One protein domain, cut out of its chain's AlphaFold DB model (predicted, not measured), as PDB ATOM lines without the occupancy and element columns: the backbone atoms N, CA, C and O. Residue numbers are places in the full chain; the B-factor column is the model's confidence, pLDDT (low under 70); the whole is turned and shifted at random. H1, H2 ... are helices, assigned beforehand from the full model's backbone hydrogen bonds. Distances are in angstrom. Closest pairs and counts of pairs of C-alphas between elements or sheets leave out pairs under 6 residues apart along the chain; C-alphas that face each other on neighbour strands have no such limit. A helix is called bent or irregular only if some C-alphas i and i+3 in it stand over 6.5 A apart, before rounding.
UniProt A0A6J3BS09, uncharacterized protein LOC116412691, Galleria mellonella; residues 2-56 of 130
ATOM      1  N   ALA A   2      -9.384  19.662 -41.028       76.44
ATOM      2  CA  ALA A   2      -9.125  20.716 -42.027       76.44
ATOM      3  C   ALA A   2      -8.948  22.131 -41.433       76.44
ATOM      4  O   ALA A   2      -8.030  22.845 -41.818       76.44
ATOM      5  N   PHE A   3      -9.766  22.507 -40.445       80.75
ATOM      6  CA  PHE A   3      -9.692  23.826 -39.805       80.75
ATOM      7  C   PHE A   3      -8.332  24.116 -39.150       80.75
ATOM      8  O   PHE A   3      -7.762  25.183 -39.343       80.75
ATOM      9  N   LEU A   4      -7.778  23.154 -38.407       79.38
ATOM     10  CA  LEU A   4      -6.506  23.365 -37.717       79.38
ATOM     11  C   LEU A   4      -5.318  23.396 -38.690       79.38
ATOM     12  O   LEU A   4      -4.358  24.121 -38.447       79.38
ATOM     13  N   LYS A   5      -5.410  22.682 -39.822       81.88
ATOM     14  CA  LYS A   5      -4.435  22.814 -40.915       81.88
ATOM     15  C   LYS A   5      -4.441  24.228 -41.494       81.88
ATOM     16  O   LYS A   5      -3.377  24.810 -41.660       81.88
ATOM     17  N   VAL A   6      -5.621  24.800 -41.739       85.50
ATOM     18  CA  VAL A   6      -5.759  26.193 -42.203       85.50
ATOM     19  C   VAL A   6      -5.149  27.173 -41.203       85.50
ATOM     20  O   VAL A   6      -4.417  28.075 -41.601       85.50
ATOM     21  N   GLU A   7      -5.396  26.977 -39.909       84.06
ATOM     22  CA  GLU A   7      -4.821  27.820 -38.856       84.06
ATOM     23  C   GLU A   7      -3.289  27.721 -38.802       84.06
ATOM     24  O   GLU A   7      -2.614  28.722 -38.566       84.06
ATOM     25  N   LEU A   8      -2.731  26.537 -39.058       83.38
ATOM     26  CA  LEU A   8      -1.289  26.333 -39.098       83.38
ATOM     27  C   LEU A   8      -0.652  27.026 -40.312       83.38
ATOM     28  O   LEU A   8       0.309  27.771 -40.140       83.38
ATOM     29  N   PHE A   9      -1.235  26.890 -41.507       86.56
ATOM     30  CA  PHE A   9      -0.800  27.658 -42.682       86.56
ATOM     31  C   PHE A   9      -0.880  29.169 -42.444       86.56
ATOM     32  O   PHE A   9       0.055  29.898 -42.769       86.56
ATOM     33  N   ARG A  10      -1.955  29.631 -41.799       85.38
ATOM     34  CA  ARG A  10      -2.139  31.043 -41.455       85.38
ATOM     35  C   ARG A  10      -1.053  31.558 -40.511       85.38
ATOM     36  O   ARG A  10      -0.572  32.666 -40.710       85.38
ATOM     37  N   ARG A  11      -0.689  30.796 -39.476       85.62
ATOM     38  CA  ARG A  11       0.322  31.211 -38.487       85.62
ATOM     39  C   ARG A  11       1.745  31.178 -39.036       85.62
ATOM     40  O   ARG A  11       2.547  32.004 -38.621       85.62
ATOM     41  N   THR A  12       2.047  30.234 -39.924       86.38
ATOM     42  CA  THR A  12       3.410  30.037 -40.438       86.38
ATOM     43  C   THR A  12       3.687  30.863 -41.694       86.38
ATOM     44  O   THR A  12       4.762  31.439 -41.806       86.38
ATOM     45  N   CYS A  13       2.729  30.936 -42.624       87.88
ATOM     46  CA  CYS A  13       2.919  31.533 -43.955       87.88
ATOM     47  C   CYS A  13       2.053  32.777 -44.208       87.88
ATOM     48  O   CYS A  13       2.074  33.328 -45.308       87.88
ATOM     49  N   GLU A  14       1.248  33.202 -43.225       90.75
ATOM     50  CA  GLU A  14       0.362  34.377 -43.316       90.75
ATOM     51  C   GLU A  14      -0.589  34.356 -44.530       90.75
ATOM     52  O   GLU A  14      -1.043  35.388 -45.033       90.75
ATOM     53  N   CYS A  15      -0.901  33.160 -45.024       90.38
ATOM     54  CA  CYS A  15      -1.770  32.952 -46.169       90.38
ATOM     55  C   CYS A  15      -2.551  31.645 -46.028       90.38
ATOM     56  O   CYS A  15      -2.196  30.759 -45.245       90.38
ATOM     57  N   VAL A  16      -3.645  31.532 -46.781       91.12
ATOM     58  CA  VAL A  16      -4.467  30.317 -46.839       91.12
ATOM     59  C   VAL A  16      -4.445  29.757 -48.265       91.12
ATOM     60  O   VAL A  16      -4.668  30.519 -49.212       91.12
ATOM     61  N   PRO A  17      -4.183  28.448 -48.458       90.31
ATOM     62  CA  PRO A  17      -4.236  27.837 -49.781       90.31
ATOM     63  C   PRO A  17      -5.627  27.939 -50.417       90.31
ATOM     64  O   PRO A  17      -6.641  27.791 -49.737       90.31
ATOM     65  N   TYR A  18      -5.673  28.118 -51.739       88.62
ATOM     66  CA  TYR A  18      -6.917  28.373 -52.481       88.62
ATOM     67  C   TYR A  18      -7.965  27.250 -52.379       88.62
ATOM     68  O   TYR A  18      -9.153  27.497 -52.559       88.62
ATOM     69  N   TYR A  19      -7.538  26.013 -52.110       87.94
ATOM     70  CA  TYR A  19      -8.418  24.846 -52.014       87.94
ATOM     71  C   TYR A  19      -9.103  24.713 -50.644       87.94
ATOM     72  O   TYR A  19      -9.957  23.844 -50.471       87.94
ATOM     73  N   PHE A  20      -8.751  25.553 -49.663       87.75
ATOM     74  CA  PHE A  20      -9.450  25.600 -48.383       87.75
ATOM     75  C   PHE A  20     -10.556  26.664 -48.385       87.75
ATOM     76  O   PHE A  20     -10.345  27.778 -48.862       87.75
ATOM     77  N   PRO A  21     -11.730  26.369 -47.795       81.25
ATOM     78  CA  PRO A  21     -12.803  27.347 -47.680       81.25
ATOM     79  C   PRO A  21     -12.388  28.487 -46.743       81.25
ATOM     80  O   PRO A  21     -11.995  28.260 -45.597       81.25
ATOM     81  N   MET A  22     -12.508  29.727 -47.216       74.50
ATOM     82  CA  MET A  22     -12.111  30.916 -46.464       74.50
ATOM     83  C   MET A  22     -13.315  31.544 -45.762       74.50
ATOM     84  O   MET A  22     -14.317  31.880 -46.390       74.50
ATOM     85  N   LYS A  23     -13.204  31.751 -44.447       67.06
ATOM     86  CA  LYS A  23     -14.113  32.610 -43.676       67.06
ATOM     87  C   LYS A  23     -13.326  33.813 -43.160       67.06
ATOM     88  O   LYS A  23     -12.663  33.697 -42.138       67.06
ATOM     89  N   GLY A  24     -13.381  34.947 -43.861       70.00
ATOM     90  CA  GLY A  24     -12.727  36.200 -43.454       70.00
ATOM     91  C   GLY A  24     -11.869  36.843 -44.546       70.00
ATOM     92  O   GLY A  24     -11.767  36.326 -45.655       70.00
ATOM     93  N   GLN A  25     -11.251  37.982 -44.223       74.44
ATOM     94  CA  GLN A  25     -10.316  38.693 -45.105       74.44
ATOM     95  C   GLN A  25      -8.887  38.172 -44.900       74.44
ATOM     96  O   GLN A  25      -8.052  38.838 -44.293       74.44
ATOM     97  N   TYR A  26      -8.610  36.957 -45.372       83.75
ATOM     98  CA  TYR A  26      -7.247  36.418 -45.400       83.75
ATOM     99  C   TYR A  26      -6.674  36.484 -46.813       83.75
ATOM    100  O   TYR A  26      -7.409  36.421 -47.798       83.75
ATOM    101  N   ARG A  27      -5.349  36.598 -46.916       89.44
ATOM    102  CA  ARG A  27      -4.640  36.538 -48.194       89.44
ATOM    103  C   ARG A  27      -4.637  35.098 -48.711       89.44
ATOM    104  O   ARG A  27      -4.288  34.173 -47.976       89.44
ATOM    105  N   VAL A  28      -5.001  34.912 -49.976       91.25
ATOM    106  CA  VAL A  28      -4.821  33.630 -50.670       91.25
ATOM    107  C   VAL A  28      -3.335  33.456 -50.977       91.25
ATOM    108  O   VAL A  28      -2.706  34.391 -51.479       91.25
ATOM    109  N   CYS A  29      -2.770  32.288 -50.667       91.06
ATOM    110  CA  CYS A  29      -1.375  31.995 -51.001       91.06
ATOM    111  C   CYS A  29      -1.151  32.058 -52.519       91.06
ATOM    112  O   CYS A  29      -2.004  31.626 -53.299       91.06
ATOM    113  N   ASN A  30       0.005  32.567 -52.935       91.12
ATOM    114  CA  ASN A  30       0.427  32.639 -54.332       91.12
ATOM    115  C   ASN A  30       1.700  31.802 -54.563       91.12
ATOM    116  O   ASN A  30       2.156  31.083 -53.678       91.12
ATOM    117  N   PHE A  31       2.281  31.892 -55.763       91.25
ATOM    118  CA  PHE A  31       3.491  31.142 -56.118       91.25
ATOM    119  C   PHE A  31       4.727  31.501 -55.273       91.25
ATOM    120  O   PHE A  31       5.619  30.671 -55.150       91.25
ATOM    121  N   ASN A  32       4.778  32.686 -54.653       91.12
ATOM    122  CA  ASN A  32       5.894  33.088 -53.786       91.12
ATOM    123  C   ASN A  32       5.839  32.405 -52.413       91.12
ATOM    124  O   ASN A  32       6.841  32.363 -51.709       91.12
ATOM    125  N   ASP A  33       4.676  31.880 -52.025       91.19
ATOM    126  CA  ASP A  33       4.482  31.218 -50.734       91.19
ATOM    127  C   ASP A  33       4.768  29.707 -50.805       91.19
ATOM    128  O   ASP A  33       4.637  29.018 -49.795       91.19
ATOM    129  N   LEU A  34       5.137  29.176 -51.982       88.75
ATOM    130  CA  LEU A  34       5.319  27.738 -52.209       88.75
ATOM    131  C   LEU A  34       6.356  27.122 -51.269       88.75
ATOM    132  O   LEU A  34       6.055  26.111 -50.641       88.75
ATOM    133  N   ASP A  35       7.508  27.772 -51.098       88.06
ATOM    134  CA  ASP A  35       8.572  27.292 -50.209       88.06
ATOM    135  C   ASP A  35       8.079  27.183 -48.753       88.06
ATOM    136  O   ASP A  35       8.379  26.225 -48.035       88.06
ATOM    137  N   CYS A  36       7.252  28.141 -48.314       87.44
ATOM    138  CA  CYS A  36       6.658  28.119 -46.980       87.44
ATOM    139  C   CYS A  36       5.589  27.026 -46.851       87.44
ATOM    140  O   CYS A  36       5.572  26.285 -45.864       87.44
ATOM    141  N   LEU A  37       4.715  26.884 -47.852       88.00
ATOM    142  CA  LEU A  37       3.686  25.845 -47.871       88.00
ATOM    143  C   LEU A  37       4.299  24.443 -47.848       88.00
ATOM    144  O   LEU A  37       3.808  23.576 -47.121       88.00
ATOM    145  N   GLU A  38       5.381  24.229 -48.592       85.38
ATOM    146  CA  GLU A  38       6.115  22.968 -48.596       85.38
ATOM    147  C   GLU A  38       6.742  22.684 -47.228       85.38
ATOM    148  O   GLU A  38       6.612  21.568 -46.731       85.38
ATOM    149  N   SER A  39       7.303  23.697 -46.557       81.62
ATOM    150  CA  SER A  39       7.866  23.538 -45.205       81.62
ATOM    151  C   SER A  39       6.837  23.105 -44.148       81.62
ATOM    152  O   SER A  39       7.173  22.425 -43.178       81.62
ATOM    153  N   VAL A  40       5.568  23.476 -44.343       79.06
ATOM    154  CA  VAL A  40       4.449  23.083 -43.476       79.06
ATOM    155  C   VAL A  40       3.972  21.657 -43.775       79.06
ATOM    156  O   VAL A  40       3.613  20.906 -42.861       79.06
ATOM    157  N   LEU A  41       3.927  21.291 -45.058       77.62
ATOM    158  CA  LEU A  41       3.472  19.978 -45.517       77.62
ATOM    159  C   LEU A  41       4.510  18.887 -45.242       77.62
ATOM    160  O   LEU A  41       4.153  17.807 -44.776       77.62
ATOM    161  N   ASN A  42       5.775  19.206 -45.486       70.56
ATOM    162  CA  ASN A  42       6.924  18.336 -45.325       70.56
ATOM    163  C   ASN A  42       7.879  19.000 -44.331       70.56
ATOM    164  O   ASN A  42       8.821  19.679 -44.751       70.56
ATOM    165  N   PRO A  43       7.664  18.838 -43.013       64.06
ATOM    166  CA  PRO A  43       8.678  19.232 -42.052       64.06
ATOM    167  C   PRO A  43       9.926  18.399 -42.357       64.06
ATOM    168  O   PRO A  43       9.987  17.212 -42.042       64.06
ATOM    169  N   THR A  44      10.909  18.996 -43.032       52.41
ATOM    170  CA  THR A  44      12.206  18.354 -43.239       52.41
ATOM    171  C   THR A  44      12.772  17.944 -41.880       52.41
ATOM    172  O   THR A  44      12.428  18.538 -40.855       52.41
ATOM    173  N   GLU A  45      13.614  16.909 -41.879       50.91
ATOM    174  CA  GLU A  45      14.145  16.089 -40.770       50.91
ATOM    175  C   GLU A  45      14.692  16.818 -39.514       50.91
ATOM    176  O   GLU A  45      15.214  16.192 -38.596       50.91
ATOM    177  N   ARG A  46      14.551  18.139 -39.405       46.56
ATOM    178  CA  ARG A  46      14.833  18.938 -38.210       46.56
ATOM    179  C   ARG A  46      13.824  18.754 -37.072       46.56
ATOM    180  O   ARG A  46      14.105  19.189 -35.960       46.56
ATOM    181  N   TYR A  47      12.694  18.091 -37.323       51.16
ATOM    182  CA  TYR A  47      11.705  17.699 -36.313       51.16
ATOM    183  C   TYR A  47      11.459  16.180 -36.348       51.16
ATOM    184  O   TYR A  47      10.340  15.720 -36.536       51.16
ATOM    185  N   GLN A  48      12.514  15.388 -36.123       44.00
ATOM    186  CA  GLN A  48      12.470  13.925 -35.924       44.00
ATOM    187  C   GLN A  48      11.739  13.459 -34.645       44.00
ATOM    188  O   GLN A  48      11.871  12.316 -34.220       44.00
ATOM    189  N   ASN A  49      10.917  14.310 -34.036       46.75
ATOM    190  CA  ASN A  49       9.961  13.854 -33.043       46.75
ATOM    191  C   ASN A  49       8.666  13.529 -33.791       46.75
ATOM    192  O   ASN A  49       7.774  14.370 -33.891       46.75
ATOM    193  N   GLU A  50       8.562  12.303 -34.319       44.59
ATOM    194  CA  GLU A  50       7.333  11.744 -34.921       44.59
ATOM    195  C   GLU A  50       6.102  11.888 -34.007       44.59
ATOM    196  O   GLU A  50       4.959  11.880 -34.463       44.59
ATOM    197  N   SER A  51       6.322  12.099 -32.709       45.91
ATOM    198  CA  SER A  51       5.283  12.441 -31.750       45.91
ATOM    199  C   SER A  51       4.620  13.796 -32.025       45.91
ATOM    200  O   SER A  51       3.441  13.936 -31.731       45.91
ATOM    201  N   GLN A  52       5.286  14.787 -32.624       45.66
ATOM    202  CA  GLN A  52       4.794  16.171 -32.632       45.66
ATOM    203  C   GLN A  52       3.859  16.511 -33.812       45.66
ATOM    204  O   GLN A  52       2.928  17.305 -33.651       45.66
ATOM    205  N   TYR A  53       4.022  15.865 -34.975       47.31
ATOM    206  CA  TYR A  53       3.116  16.067 -36.122       47.31
ATOM    207  C   TYR A  53       1.737  15.427 -35.873       47.31
ATOM    208  O   TYR A  53       0.705  15.998 -36.228       47.31
ATOM    209  N   GLY A  54       1.709  14.289 -35.165       47.59
ATOM    210  CA  GLY A  54       0.481  13.662 -34.660       47.59
ATOM    211  C   GLY A  54      -0.095  14.316 -33.394       47.59
ATOM    212  O   GLY A  54      -1.289  14.186 -33.136       47.59
ATOM    213  N   GLN A  55       0.711  15.052 -32.617       47.75
ATOM    214  CA  GLN A  55       0.275  15.692 -31.361       47.75
ATOM    215  C   GLN A  55      -0.278  17.113 -31.506       47.75
ATOM    216  O   GLN A  55      -0.859  17.622 -30.548       47.75
ATOM    217  N   THR A  56      -0.138  17.782 -32.655       55.12
ATOM    218  CA  THR A  56      -0.529  19.207 -32.743       55.12
ATOM    219  C   THR A  56      -2.052  19.398 -32.809       55.12
ATOM    220  O   THR A  56      -2.564  20.487 -32.543       55.12
TER     221      THR A  56
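What this domain is: This is residues 2 to 56 of the 130 residues of the protein "uncharacterized protein LOC116412691" of Galleria mellonella (UniProt A0A6J3BS09). Two helices, H1 and H2, meet at a steep angle, with residues 8 to 13 of H1 packed on H2, and a long loop, residues 14 to 30, swings out to one side between them. Beyond H2 a tail that holds the short helix H3 extends the model away from this body, and its residues 44 to 52 stick out. The printed part has 55 residues with three named helices, in the order H1, H2, H3, and no named strand; the class is all helix. It is only just compact, close to loose, with a radius of gyration of the C-alphas of 11.9 A, and only just elongated, spanning 34 by 22 by 16 A.

How they stand to each other: H1, residues 2 to 13, is the longest helix by residues. With residues 8 to 13 alone it touches H2, residues 31 to 41; the closest C-alphas, those of Cys 13 and Cys 36, are 5.9 A apart. The two run opposite ways at a steep tilt of 60 degrees. H3, residues 50 to 55, is apart from both H1 and H2. Every O i to N i+4 pair is within hydrogen-bond range in H1, against 5 of 7 in H2 and 1 of 2 in H3.

Where its parts are: H1 begins at C-alpha 2 (-9.125, 20.716, -42.027) and measures 16.3 A from first to last C-alpha. H2 begins at C-alpha 31 (3.491, 31.142, -56.118) and measures 15.4 A; it is irregular, with C-alphas 32 and 35 lying 7.3 A apart. H3 measures 8.8 A and ends at C-alpha 55 (0.275, 15.692, -31.361); it is neither bent nor irregular, but only just: C-alphas 50 and 53 are 6.2 A apart.

The domain as a whole: The two C-alphas farthest apart, those of Gln 25 and Gln 48, are 34.9 A from each other. The printed part has no cut. The link from H1 to H2 is long, with 17 residues, and that from H2 to H3 is short, with 8. Without residues 44 to 52, of which 50 to 52 belong to H3, the body spans 29 by 22 by 16 A. The mean pLDDT of the printed part is 75.5; residue 23 and residues 43 to 56 are under 70, and H3 has a mean of 46.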